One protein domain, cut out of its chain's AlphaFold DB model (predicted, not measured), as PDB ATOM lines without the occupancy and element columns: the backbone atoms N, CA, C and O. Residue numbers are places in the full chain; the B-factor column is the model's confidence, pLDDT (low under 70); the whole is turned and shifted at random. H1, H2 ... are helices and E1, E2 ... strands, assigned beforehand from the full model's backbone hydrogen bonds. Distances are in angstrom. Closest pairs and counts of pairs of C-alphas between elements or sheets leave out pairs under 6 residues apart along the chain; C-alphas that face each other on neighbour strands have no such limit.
ATOM      1  N   VAL A   4       3.488  -0.108 -22.155       51.16
ATOM      2  CA  VAL A   4       2.246  -0.489 -21.444       51.16
ATOM      3  C   VAL A   4       1.426   0.735 -21.000       51.16
ATOM      4  O   VAL A   4       0.220   0.795 -21.216       51.16
ATOM      5  N   LEU A   5       2.088   1.764 -20.454       57.53
ATOM      6  CA  LEU A   5       1.430   2.988 -19.966       57.53
ATOM      7  C   LEU A   5       0.839   3.846 -21.103       57.53
ATOM      8  O   LEU A   5      -0.198   4.483 -20.929       57.53
ATOM      9  N   SER A   6       1.483   3.836 -22.276       60.91
ATOM     10  CA  SER A   6       1.035   4.543 -23.487       60.91
ATOM     11  C   SER A   6      -0.285   3.966 -24.002       60.91
ATOM     12  O   SER A   6      -1.263   4.694 -24.208       60.91
ATOM     13  N   ASN A   7      -0.338   2.637 -24.129       77.81
ATOM     14  CA  ASN A   7      -1.546   1.943 -24.551       77.81
ATOM     15  C   ASN A   7      -2.662   2.092 -23.513       77.81
ATOM     16  O   ASN A   7      -3.803   2.316 -23.899       77.81
ATOM     17  N   GLN A   8      -2.349   2.102 -22.216       86.56
ATOM     18  CA  GLN A   8      -3.367   2.252 -21.176       86.56
ATOM     19  C   GLN A   8      -4.066   3.622 -21.200       86.56
ATOM     20  O   GLN A   8      -5.290   3.687 -21.115       86.56
ATOM     21  N   ILE A   9      -3.332   4.726 -21.388       90.38
ATOM     22  CA  ILE A   9      -3.944   6.063 -21.524       90.38
ATOM     23  C   ILE A   9      -4.815   6.137 -22.785       90.38
ATOM     24  O   ILE A   9      -5.923   6.680 -22.750       90.38
ATOM     25  N   LYS A  10      -4.323   5.583 -23.898       92.19
ATOM     26  CA  LYS A  10      -5.036   5.536 -25.180       92.19
ATOM     27  C   LYS A  10      -6.331   4.728 -25.080       92.19
ATOM     28  O   LYS A  10      -7.372   5.209 -25.519       92.19
ATOM     29  N   VAL A  11      -6.276   3.558 -24.449       92.81
ATOM     30  CA  VAL A  11      -7.428   2.694 -24.170       92.81
ATOM     31  C   VAL A  11      -8.437   3.403 -23.274       92.81
ATOM     32  O   VAL A  11      -9.607   3.492 -23.628       92.81
ATOM     33  N   ASN A  12      -7.994   3.992 -22.162       93.69
ATOM     34  CA  ASN A  12      -8.888   4.711 -21.251       93.69
ATOM     35  C   ASN A  12      -9.594   5.878 -21.950       93.69
ATOM     36  O   ASN A  12     -10.762   6.158 -21.682       93.69
ATOM     37  N   ARG A  13      -8.895   6.565 -22.862       94.56
ATOM     38  CA  ARG A  13      -9.497   7.608 -23.694       94.56
ATOM     39  C   ARG A  13     -10.522   7.024 -24.664       94.56
ATOM     40  O   ARG A  13     -11.597   7.593 -24.773       94.56
ATOM     41  N   ALA A  14     -10.206   5.916 -25.332       94.88
ATOM     42  CA  ALA A  14     -11.132   5.248 -26.242       94.88
ATOM     43  C   ALA A  14     -12.423   4.823 -25.524       94.88
ATOM     44  O   ALA A  14     -13.500   5.177 -25.983       94.88
ATOM     45  N   ILE A  15     -12.316   4.186 -24.352       94.62
ATOM     46  CA  ILE A  15     -13.469   3.761 -23.538       94.62
ATOM     47  C   ILE A  15     -14.340   4.957 -23.133       94.62
ATOM     48  O   ILE A  15     -15.561   4.890 -23.210       94.62
ATOM     49  N   LYS A  16     -13.731   6.081 -22.735       95.00
ATOM     50  CA  LYS A  16     -14.483   7.305 -22.400       95.00
ATOM     51  C   LYS A  16     -15.190   7.938 -23.600       95.00
ATOM     52  O   LYS A  16     -16.140   8.684 -23.398       95.00
ATOM     53  N   MET A  17     -14.678   7.723 -24.811       95.06
ATOM     54  CA  MET A  17     -15.264   8.252 -26.045       95.06
ATOM     55  C   MET A  17     -16.348   7.338 -26.616       95.06
ATOM     56  O   MET A  17     -17.205   7.831 -27.338       95.06
ATOM     57  N   SER A  18     -16.272   6.037 -26.339       93.25
ATOM     58  CA  SER A  18     -17.204   5.041 -26.856       93.25
ATOM     59  C   SER A  18     -18.515   5.031 -26.078       93.25
ATOM     60  O   SER A  18     -18.501   5.132 -24.848       93.25
ATOM     61  N   GLU A  19     -19.628   4.815 -26.769       91.06
ATOM     62  CA  GLU A  19     -20.943   4.600 -26.154       91.06
ATOM     63  C   GLU A  19     -20.939   3.357 -25.255       91.06
ATOM     64  O   GLU A  19     -21.478   3.381 -24.143       91.06
ATOM     65  N   ILE A  20     -20.235   2.294 -25.673       92.19
ATOM     66  CA  ILE A  20     -20.106   1.067 -24.875       92.19
ATOM     67  C   ILE A  20     -19.359   1.283 -23.551       92.19
ATOM     68  O   ILE A  20     -19.411   0.428 -22.667       92.19
ATOM     69  N   GLY A  21     -18.701   2.431 -23.364       85.81
ATOM     70  CA  GLY A  21     -17.995   2.781 -22.132       85.81
ATOM     71  C   GLY A  21     -18.878   2.770 -20.880       85.81
ATOM     72  O   GLY A  21     -18.365   2.573 -19.780       85.81
ATOM     73  N   ALA A  22     -20.202   2.909 -21.033       88.94
ATOM     74  CA  ALA A  22     -21.170   2.750 -19.944       88.94
ATOM     75  C   ALA A  22     -21.309   1.293 -19.451       88.94
ATOM     76  O   ALA A  22     -21.745   1.059 -18.324       88.94
ATOM     77  N   HIS A  23     -20.907   0.310 -20.261       92.44
ATOM     78  CA  HIS A  23     -20.970  -1.118 -19.955       92.44
ATOM     79  C   HIS A  23     -19.554  -1.692 -19.811       92.44
ATOM     80  O   HIS A  23     -19.028  -2.346 -20.713       92.44
ATOM     81  N   ALA A  24     -18.931  -1.448 -18.654       88.44
ATOM     82  CA  ALA A  24     -17.510  -1.712 -18.414       88.44
ATOM     83  C   ALA A  24     -17.057  -3.143 -18.766       88.44
ATOM     84  O   ALA A  24     -16.023  -3.317 -19.408       88.44
ATOM     85  N   GLU A  25     -17.835  -4.164 -18.397       91.19
ATOM     86  CA  GLU A  25     -17.490  -5.564 -18.679       91.19
ATOM     87  C   GLU A  25     -17.558  -5.893 -20.174       91.19
ATOM     88  O   GLU A  25     -16.677  -6.566 -20.707       91.19
ATOM     89  N   SER A  26     -18.567  -5.365 -20.875       92.06
ATOM     90  CA  SER A  26     -18.706  -5.553 -22.324       92.06
ATOM     91  C   SER A  26     -17.598  -4.821 -23.080       92.06
ATOM     92  O   SER A  26     -16.970  -5.408 -23.958       92.06
ATOM     93  N   ALA A  27     -17.292  -3.579 -22.694       91.62
ATOM     94  CA  ALA A  27     -16.188  -2.815 -23.268       91.62
ATOM     95  C   ALA A  27     -14.836  -3.522 -23.058       91.62
ATOM     96  O   ALA A  27     -14.034  -3.606 -23.988       91.62
ATOM     97  N   ALA A  28     -14.597  -4.077 -21.866       91.50
ATOM     98  CA  ALA A  28     -13.386  -4.838 -21.568       91.50
ATOM     99  C   ALA A  28     -13.294  -6.125 -22.402       91.50
ATOM    100  O   ALA A  28     -12.250  -6.388 -22.996       91.50
ATOM    101  N   ALA A  29     -14.380  -6.898 -22.499       92.50
ATOM    102  CA  ALA A  29     -14.418  -8.119 -23.302       92.50
ATOM    103  C   ALA A  29     -14.148  -7.839 -24.789       92.50
ATOM    104  O   ALA A  29     -13.366  -8.542 -25.427       92.50
ATOM    105  N   MET A  30     -14.741  -6.774 -25.335       93.56
ATOM    106  CA  MET A  30     -14.501  -6.368 -26.719       93.56
ATOM    107  C   MET A  30     -13.078  -5.885 -26.948       93.56
ATOM    108  O   MET A  30     -12.485  -6.216 -27.968       93.56
ATOM    109  N   LEU A  31     -12.514  -5.136 -26.002       92.50
ATOM    110  CA  LEU A  31     -11.130  -4.699 -26.093       92.50
ATOM    111  C   LEU A  31     -10.160  -5.887 -26.072       92.50
ATOM    112  O   LEU A  31      -9.210  -5.898 -26.848       92.50
ATOM    113  N   LEU A  32     -10.413  -6.892 -25.229       91.75
ATOM    114  CA  LEU A  32      -9.615  -8.121 -25.165       91.75
ATOM    115  C   LEU A  32      -9.679  -8.943 -26.460       91.75
ATOM    116  O   LEU A  32      -8.736  -9.670 -26.764       91.75
ATOM    117  N   ALA A  33     -10.763  -8.824 -27.227       92.25
ATOM    118  CA  ALA A  33     -10.894  -9.475 -28.526       92.25
ATOM    119  C   ALA A  33     -10.088  -8.775 -29.640       92.25
ATOM    120  O   ALA A  33      -9.884  -9.362 -30.703       92.25
ATOM    121  N   ILE A  34      -9.626  -7.537 -29.425       90.88
ATOM    122  CA  ILE A  34      -8.840  -6.783 -30.409       90.88
ATOM    123  C   ILE A  34      -7.351  -7.138 -30.246       90.88
ATOM    124  O   ILE A  34      -6.803  -6.977 -29.154       90.88
ATOM    125  N   PRO A  35      -6.651  -7.559 -31.319       92.06
ATOM    126  CA  PRO A  35      -5.218  -7.828 -31.253       92.06
ATOM    127  C   PRO A  35      -4.419  -6.602 -30.805       92.06
ATOM    128  O   PRO A  35      -4.680  -5.481 -31.247       92.06
ATOM    129  N   GLU A  36      -3.381  -6.815 -29.993       89.62
ATOM    130  CA  GLU A  36      -2.552  -5.721 -29.468       89.62
ATOM    131  C   GLU A  36      -1.945  -4.864 -30.591       89.62
ATOM    132  O   GLU A  36      -1.958  -3.640 -30.501       89.62
ATOM    133  N   SER A  37      -1.530  -5.476 -31.704       91.38
ATOM    134  CA  SER A  37      -1.006  -4.765 -32.880       91.38
ATOM    135  C   SER A  37      -2.001  -3.765 -33.482       91.38
ATOM    136  O   SER A  37      -1.611  -2.699 -33.958       91.38
ATOM    137  N   VAL A  38      -3.299  -4.073 -33.432       92.31
ATOM    138  CA  VAL A  38      -4.368  -3.178 -33.895       92.31
ATOM    139  C   VAL A  38      -4.558  -2.035 -32.903       92.31
ATOM    140  O   VAL A  38      -4.661  -0.878 -33.310       92.31
ATOM    141  N   VAL A  39      -4.540  -2.334 -31.600       92.25
ATOM    142  CA  VAL A  39      -4.583  -1.307 -30.548       92.25
ATOM    143  C   VAL A  39      -3.396  -0.357 -30.683       92.25
ATOM    144  O   VAL A  39      -3.566   0.850 -30.532       92.25
ATOM    145  N   GLU A  40      -2.204  -0.863 -30.995       91.94
ATOM    146  CA  GLU A  40      -0.999  -0.065 -31.223       91.94
ATOM    147  C   GLU A  40      -1.117   0.848 -32.445       91.94
ATOM    148  O   GLU A  40      -0.842   2.044 -32.323       91.94
ATOM    149  N   ALA A  41      -1.573   0.309 -33.578       92.81
ATOM    150  CA  ALA A  41      -1.662   1.025 -34.847       92.81
ATOM    151  C   ALA A  41      -2.763   2.096 -34.880       92.81
ATOM    152  O   ALA A  41      -2.634   3.098 -35.588       92.81
ATOM    153  N   LEU A  42      -3.857   1.898 -34.140       94.00
ATOM    154  CA  LEU A  42      -5.012   2.787 -34.197       94.00
ATOM    155  C   LEU A  42      -4.959   3.906 -33.142       94.00
ATOM    156  O   LEU A  42      -4.595   3.681 -31.985       94.00
ATOM    157  N   PRO A  43      -5.392   5.132 -33.489       94.81
ATOM    158  CA  PRO A  43      -5.640   6.180 -32.508       94.81
ATOM    159  C   PRO A  43      -6.887   5.862 -31.666       94.81
ATOM    160  O   PRO A  43      -7.823   5.212 -32.133       94.81
ATOM    161  N   ALA A  44      -6.951   6.422 -30.451       94.75
ATOM    162  CA  ALA A  44      -8.047   6.195 -29.496       94.75
ATOM    163  C   ALA A  44      -9.455   6.382 -30.095       94.75
ATOM    164  O   ALA A  44     -10.355   5.607 -29.795       94.75
ATOM    165  N   ARG A  45      -9.642   7.377 -30.975       97.00
ATOM    166  CA  ARG A  45     -10.931   7.634 -31.638       97.00
ATOM    167  C   ARG A  45     -11.389   6.459 -32.506       97.00
ATOM    168  O   ARG A  45     -12.572   6.151 -32.513       97.00
ATOM    169  N   LEU A  46     -10.474   5.825 -33.242       97.06
ATOM    170  CA  LEU A  46     -10.821   4.686 -34.098       97.06
ATOM    171  C   LEU A  46     -11.052   3.421 -33.271       97.06
ATOM    172  O   LEU A  46     -11.925   2.637 -33.611       97.06
ATOM    173  N   ILE A  47     -10.339   3.267 -32.150       95.81
ATOM    174  CA  ILE A  47     -10.618   2.195 -31.185       95.81
ATOM    175  C   ILE A  47     -12.031   2.360 -30.612       95.81
ATOM    176  O   ILE A  47     -12.778   1.393 -30.584       95.81
ATOM    177  N   ALA A  48     -12.431   3.575 -30.223       96.19
ATOM    178  CA  ALA A  48     -13.786   3.838 -29.733       96.19
ATOM    179  C   ALA A  48     -14.858   3.464 -30.775       96.19
ATOM    180  O   ALA A  48     -15.772   2.708 -30.471       96.19
ATOM    181  N   GLN A  49     -14.685   3.907 -32.026       96.81
ATOM    182  CA  GLN A  49     -15.599   3.569 -33.126       96.81
ATOM    183  C   GLN A  49     -15.670   2.061 -33.394       96.81
ATOM    184  O   GLN A  49     -16.743   1.538 -33.677       96.81
ATOM    185  N   LEU A  50     -14.538   1.359 -33.296       95.50
ATOM    186  CA  LEU A  50     -14.484  -0.091 -33.455       95.50
ATOM    187  C   LEU A  50     -15.259  -0.809 -32.342       95.50
ATOM    188  O   LEU A  50     -15.997  -1.752 -32.623       95.50
ATOM    189  N   LEU A  51     -15.118  -0.349 -31.096       95.56
ATOM    190  CA  LEU A  51     -15.854  -0.888 -29.954       95.56
ATOM    191  C   LEU A  51     -17.370  -0.682 -30.115       95.56
ATOM    192  O   LEU A  51     -18.130  -1.635 -29.958       95.56
ATOM    193  N   ASP A  52     -17.805   0.516 -30.504       95.94
ATOM    194  CA  ASP A  52     -19.231   0.825 -30.690       95.94
ATOM    195  C   ASP A  52     -19.847   0.066 -31.877       95.94
ATOM    196  O   ASP A  52     -20.972  -0.439 -31.795       95.94
ATOM    197  N   ALA A  53     -19.097  -0.092 -32.971       95.75
ATOM    198  CA  ALA A  53     -19.525  -0.906 -34.106       95.75
ATOM    199  C   ALA A  53     -19.689  -2.382 -33.709       95.75
ATOM    200  O   ALA A  53     -20.693  -3.010 -34.054       95.75
ATOM    201  N   ASN A  54     -18.742  -2.928 -32.939       94.81
ATOM    202  CA  ASN A  54     -18.816  -4.306 -32.461       94.81
ATOM    203  C   ASN A  54     -19.978  -4.509 -31.476       94.81
ATOM    204  O   ASN A  54     -20.648  -5.539 -31.505       94.81
ATOM    205  N   TRP A  55     -20.274  -3.511 -30.643       94.38
ATOM    206  CA  TRP A  55     -21.460  -3.528 -29.793       94.38
ATOM    207  C   TRP A  55     -22.757  -3.529 -30.582       94.38
ATOM    208  O   TRP A  55     -23.622  -4.365 -30.325       94.38
ATOM    209  N   THR A  56     -22.868  -2.660 -31.580       95.38
ATOM    210  CA  THR A  56     -24.045  -2.613 -32.453       95.38
ATOM    211  C   THR A  56     -24.276  -3.966 -33.123       95.38
ATOM    212  O   THR A  56     -25.388  -4.494 -33.091       95.38
ATOM    213  N   LEU A  57     -23.208  -4.574 -33.647       95.25
ATOM    214  CA  LEU A  57     -23.255  -5.907 -34.243       95.25
ATOM    215  C   LEU A  57     -23.687  -6.976 -33.228       95.25
ATOM    216  O   LEU A  57     -24.557  -7.792 -33.524       95.25
ATOM    217  N   ALA A  58     -23.120  -6.965 -32.019       94.00
ATOM    218  CA  ALA A  58     -23.470  -7.924 -30.976       94.00
ATOM    219  C   ALA A  58     -24.944  -7.810 -30.562       94.00
ATOM    220  O   ALA A  58     -25.610  -8.826 -30.369       94.00
ATOM    221  N   GLN A  59     -25.477  -6.591 -30.456       93.56
ATOM    222  CA  GLN A  59     -26.888  -6.368 -30.138       93.56
ATOM    223  C   GLN A  59     -27.807  -6.868 -31.259       93.56
ATOM    224  O   GLN A  59     -28.803  -7.530 -30.978       93.56
ATOM    225  N   GLN A  60     -27.443  -6.632 -32.521       94.19
ATOM    226  CA  GLN A  60     -28.176  -7.174 -33.668       94.19
ATOM    227  C   GLN A  60     -28.148  -8.707 -33.688       94.19
ATOM    228  O   GLN A  60     -29.184  -9.336 -33.884       94.19
ATOM    229  N   SER A  61     -26.989  -9.315 -33.425       93.44
ATOM    230  CA  SER A  61     -26.851 -10.773 -33.367       93.44
ATOM    231  C   SER A  61     -27.720 -11.391 -32.273       93.44
ATOM    232  O   SER A  61     -28.337 -12.426 -32.508       93.44
ATOM    233  N   LYS A  62     -27.794 -10.763 -31.092       92.06
ATOM    234  CA  LYS A  62     -28.669 -11.221 -30.003       92.06
ATOM    235  C   LYS A  62     -30.143 -11.116 -30.384       92.06
ATOM    236  O   LYS A  62     -30.885 -12.052 -30.130       92.06
ATOM    237  N   ALA A  63     -30.545 -10.022 -31.033       90.75
ATOM    238  CA  ALA A  63     -31.925  -9.836 -31.479       90.75
ATOM    239  C   ALA A  63     -32.349 -10.882 -32.529       90.75
ATOM    240  O   ALA A  63     -33.493 -11.327 -32.525       90.75
ATOM    241  N   ILE A  64     -31.433 -11.292 -33.415       91.94
ATOM    242  CA  ILE A  64     -31.682 -12.391 -34.361       91.94
ATOM    243  C   ILE A  64     -31.853 -13.708 -33.603       91.94
ATOM    244  O   ILE A  64     -32.861 -14.377 -33.795       91.94
ATOM    245  N   ALA A  65     -30.925 -14.034 -32.699       88.00
ATOM    246  CA  ALA A  65     -30.997 -15.263 -31.911       88.00
ATOM    247  C   ALA A  65     -32.289 -15.352 -31.079       88.00
ATOM    248  O   ALA A  65     -32.928 -16.397 -31.052       88.00
ATOM    249  N   GLU A  66     -32.715 -14.246 -30.462       87.00
ATOM    250  CA  GLU A  66     -33.987 -14.164 -29.734       87.00
ATOM    251  C   GLU A  66     -35.191 -14.411 -30.657       87.00
ATOM    252  O   GLU A  66     -36.131 -15.118 -30.294       87.00
ATOM    253  N   ARG A  67     -35.165 -13.870 -31.881       84.88
ATOM    254  CA  ARG A  67     -36.230 -14.102 -32.862       84.88
ATOM    255  C   ARG A  67     -36.299 -15.565 -33.290       84.88
ATOM    256  O   ARG A  67     -37.399 -16.109 -33.396       84.88
ATOM    257  N   ASP A  68     -35.148 -16.171 -33.548       85.50
ATOM    258  CA  ASP A  68     -35.051 -17.556 -34.001       85.50
ATOM    259  C   ASP A  68     -35.539 -18.506 -32.899       85.50
ATOM    260  O   ASP A  68     -36.432 -19.316 -33.152       85.50
ATOM    261  N   ALA A  69     -35.102 -18.287 -31.653       83.62
ATOM    262  CA  ALA A  69     -35.587 -18.984 -30.462       83.62
ATOM    263  C   ALA A  69     -37.121 -18.968 -30.330       83.62
ATOM    264  O   ALA A  69     -37.757 -20.005 -30.127       83.62
ATOM    265  N   ILE A  70     -37.744 -17.793 -30.495       81.12
ATOM    266  CA  ILE A  70     -39.208 -17.657 -30.458       81.12
ATOM    267  C   ILE A  70     -39.860 -18.440 -31.606       81.12
ATOM    268  O   ILE A  70     -40.886 -19.090 -31.402       81.12
ATOM    269  N   SER A  71     -39.286 -18.381 -32.812       80.62
ATOM    270  CA  SER A  71     -39.852 -19.035 -33.997       80.62
ATOM    271  C   SER A  71     -39.770 -20.564 -33.953       80.62
ATOM    272  O   SER A  71     -40.661 -21.236 -34.469       80.62
ATOM    273  N   GLU A  72     -38.738 -21.105 -33.305       83.50
ATOM    274  CA  GLU A  72     -38.490 -22.544 -33.182       83.50
ATOM    275  C   GLU A  72     -39.191 -23.172 -31.963       83.50
ATOM    276  O   GLU A  72     -39.196 -24.392 -31.811       83.50
ATOM    277  N   GLY A  73     -39.847 -22.362 -31.125       79.12
ATOM    278  CA  GLY A  73     -40.617 -22.840 -29.974       79.12
ATOM    279  C   GLY A  73     -39.769 -23.116 -28.732       79.12
ATOM    280  O   GLY A  73     -40.067 -24.049 -27.986       79.12
ATOM    281  N   ALA A  74     -38.724 -22.317 -28.502       77.19
ATOM    282  CA  ALA A  74     -37.854 -22.453 -27.341       77.19
ATOM    283  C   ALA A  74     -38.613 -22.417 -26.002       77.19
ATOM    284  O   ALA A  74     -39.588 -21.680 -25.818       77.19
ATOM    285  N   ILE A  75     -38.131 -23.198 -25.030       72.00
ATOM    286  CA  ILE A  75     -38.721 -23.275 -23.691       72.00
ATOM    287  C   ILE A  75     -37.886 -22.425 -22.735       72.00
ATOM    288  O   ILE A  75     -36.698 -22.664 -22.524       72.00
ATOM    289  N   TRP A  76     -38.518 -21.441 -22.099       78.25
ATOM    290  CA  TRP A  76     -37.872 -20.620 -21.077       78.25
ATOM    291  C   TRP A  76     -37.836 -21.328 -19.710       78.25
ATOM    292  O   TRP A  76     -38.880 -21.661 -19.142       78.25
ATOM    293  N   ASP A  77     -36.643 -21.503 -19.129       75.31
ATOM    294  CA  ASP A  77     -36.469 -21.967 -17.748       75.31
ATOM    295  C   ASP A  77     -36.559 -20.792 -16.767       75.31
ATOM    296  O   ASP A  77     -35.561 -20.145 -16.432       75.31
ATOM    297  N   GLY A  78     -37.757 -20.553 -16.234       75.50
ATOM    298  CA  GLY A  78     -37.978 -19.510 -15.230       75.50
ATOM    299  C   GLY A  78     -37.208 -19.703 -13.915       75.50
ATOM    300  O   GLY A  78     -37.039 -18.740 -13.175       75.50
ATOM    301  N   ARG A  79     -36.712 -20.912 -13.601       77.12
ATOM    302  CA  ARG A  79     -35.919 -21.155 -12.379       77.12
ATOM    303  C   ARG A  79     -34.448 -20.815 -12.566       77.12
ATOM    304  O   ARG A  79     -33.793 -20.422 -11.605       77.12
ATOM    305  N   ARG A  80     -33.919 -21.013 -13.774       74.00
ATOM    306  CA  ARG A  80     -32.502 -20.774 -14.098       74.00
ATOM    307  C   ARG A  80     -32.266 -19.502 -14.907       74.00
ATOM    308  O   ARG A  80     -31.112 -19.213 -15.202       74.00
ATOM    309  N   MET A  81     -33.327 -18.756 -15.228       75.56
ATOM    310  CA  MET A  81     -33.285 -17.516 -16.013       75.56
ATOM    311  C   MET A  81     -32.531 -17.704 -17.336       75.56
ATOM    312  O   MET A  81     -31.676 -16.899 -17.699       75.56
ATOM    313  N   ARG A  82     -32.799 -18.819 -18.024       68.31
ATOM    314  CA  ARG A  82     -32.145 -19.166 -19.288       68.31
ATOM    315  C   ARG A  82     -33.103 -19.884 -20.222       68.31
ATOM    316  O   ARG A  82     -34.033 -20.550 -19.778       68.31
ATOM    317  N   GLU A  83     -32.801 -19.817 -21.504       64.88
ATOM    318  CA  GLU A  83     -33.467 -20.607 -22.527       64.88
ATOM    319  C   GLU A  83     -32.977 -22.065 -22.507       64.88
ATOM    320  O   GLU A  83     -31.804 -22.339 -22.219       64.88
ATOM    321  N   ILE A  84     -33.877 -23.008 -22.783       70.06
ATOM    322  CA  ILE A  84     -33.563 -24.413 -23.034       70.06
ATOM    323  C   ILE A  84     -34.063 -24.754 -24.439       70.06
ATOM    324  O   ILE A  84     -35.224 -24.491 -24.759       70.06
ATOM    325  N   ALA A  85     -33.195 -25.348 -25.260       58.16
ATOM    326  CA  ALA A  85     -33.593 -25.886 -26.558       58.16
ATOM    327  C   ALA A  85     -34.681 -26.962 -26.376       58.16
ATOM    328  O   ALA A  85     -34.627 -27.719 -25.398       58.16
TER     329      ALA A  85
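AT A GLANCE: This is residues 4 to 85 of the 86 residues of an uncharacterized protein of Sinirhodobacter populi (UniProt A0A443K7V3). One long straight helix, H5, forms a shaft with a cluster at each end: the short helices H1, H2 and H3 pack on its first part, with H4 close by, and a small hairpin of the strands E1 and E2 follows its far end. Between the two clusters the shaft is bare, with residues 57 to 65 standing free. The printed part has 82 residues with five named helices and then two named strands, in the order H1, H2, H3, H4, H5, E1, E2; the sheet E1 - E2 is antiparallel, and the class is mostly helix. The whole is a loose rod, with a radius of gyration of the C-alphas of 16.7 A and spans of 49 by 22 by 20 A.

IN THESE COORDINATES: Find C-alpha 4 at (2.246, -0.489, -21.444); from there H1 runs through residues 4 to 17, 20.1 A long. Next come H2, residues 19 to 22, 6.5 A; H3, residues 24 to 32, 12.2 A; and H4, residues 36 to 41, 8.7 A. At C-alpha 44, (-8.047, 6.195, -29.496), H5 begins, and it runs 42.0 A through residues 44 to 72 to C-alpha 72 at (-38.490, -22.544, -33.182). E1, residues 75 to 77, is 6.5 A long, and E2, residues 82 to 84, is 6.6 A long.

HOW THE PARTS SIT: Start at H5, the hub, which touches three helices. With residues 44 to 48 alone it touches H1, at a steep tilt of 59 degrees, the same way; the closest C-alphas, of Ala 14 and Ala 44, are 4.6 A apart. With residues 51 to 55 alone it touches H2, closest at the C-alphas of Ile 20 and Asp 52, 5.9 A. With residues 51 to 54 alone it touches H3, about perpendicular at 74 degrees, closest at the C-alphas of Met 30 and Leu 51, 6.5 A. H4 is close to H5 but not clearly touching, closest at the C-alphas of Val 39 and Ile 47, 7.0 A. Look next at the hairpin E1 and E2, antiparallel at 139 degrees: N 77 and O 82 are 2.9 A apart and N 84 and O 75 are 2.9 A apart, within hydrogen-bond range. E2 is only just apart from H5, with a closest distance of 8.4 A. In H1, H3, H4 and H5 every O i to N i+4 pair is within hydrogen-bond range; H2 is too short for such a pair.

THE WHOLE: The C-alphas of Leu 5 and Gly 73 are the two farthest apart, at 50.4 A. The printed part has no cut, and the six links between named elements are tight. The mean pLDDT of the printed part is 87.4; look for values under 70 at residues 4 to 6, 82 to 83 and 85.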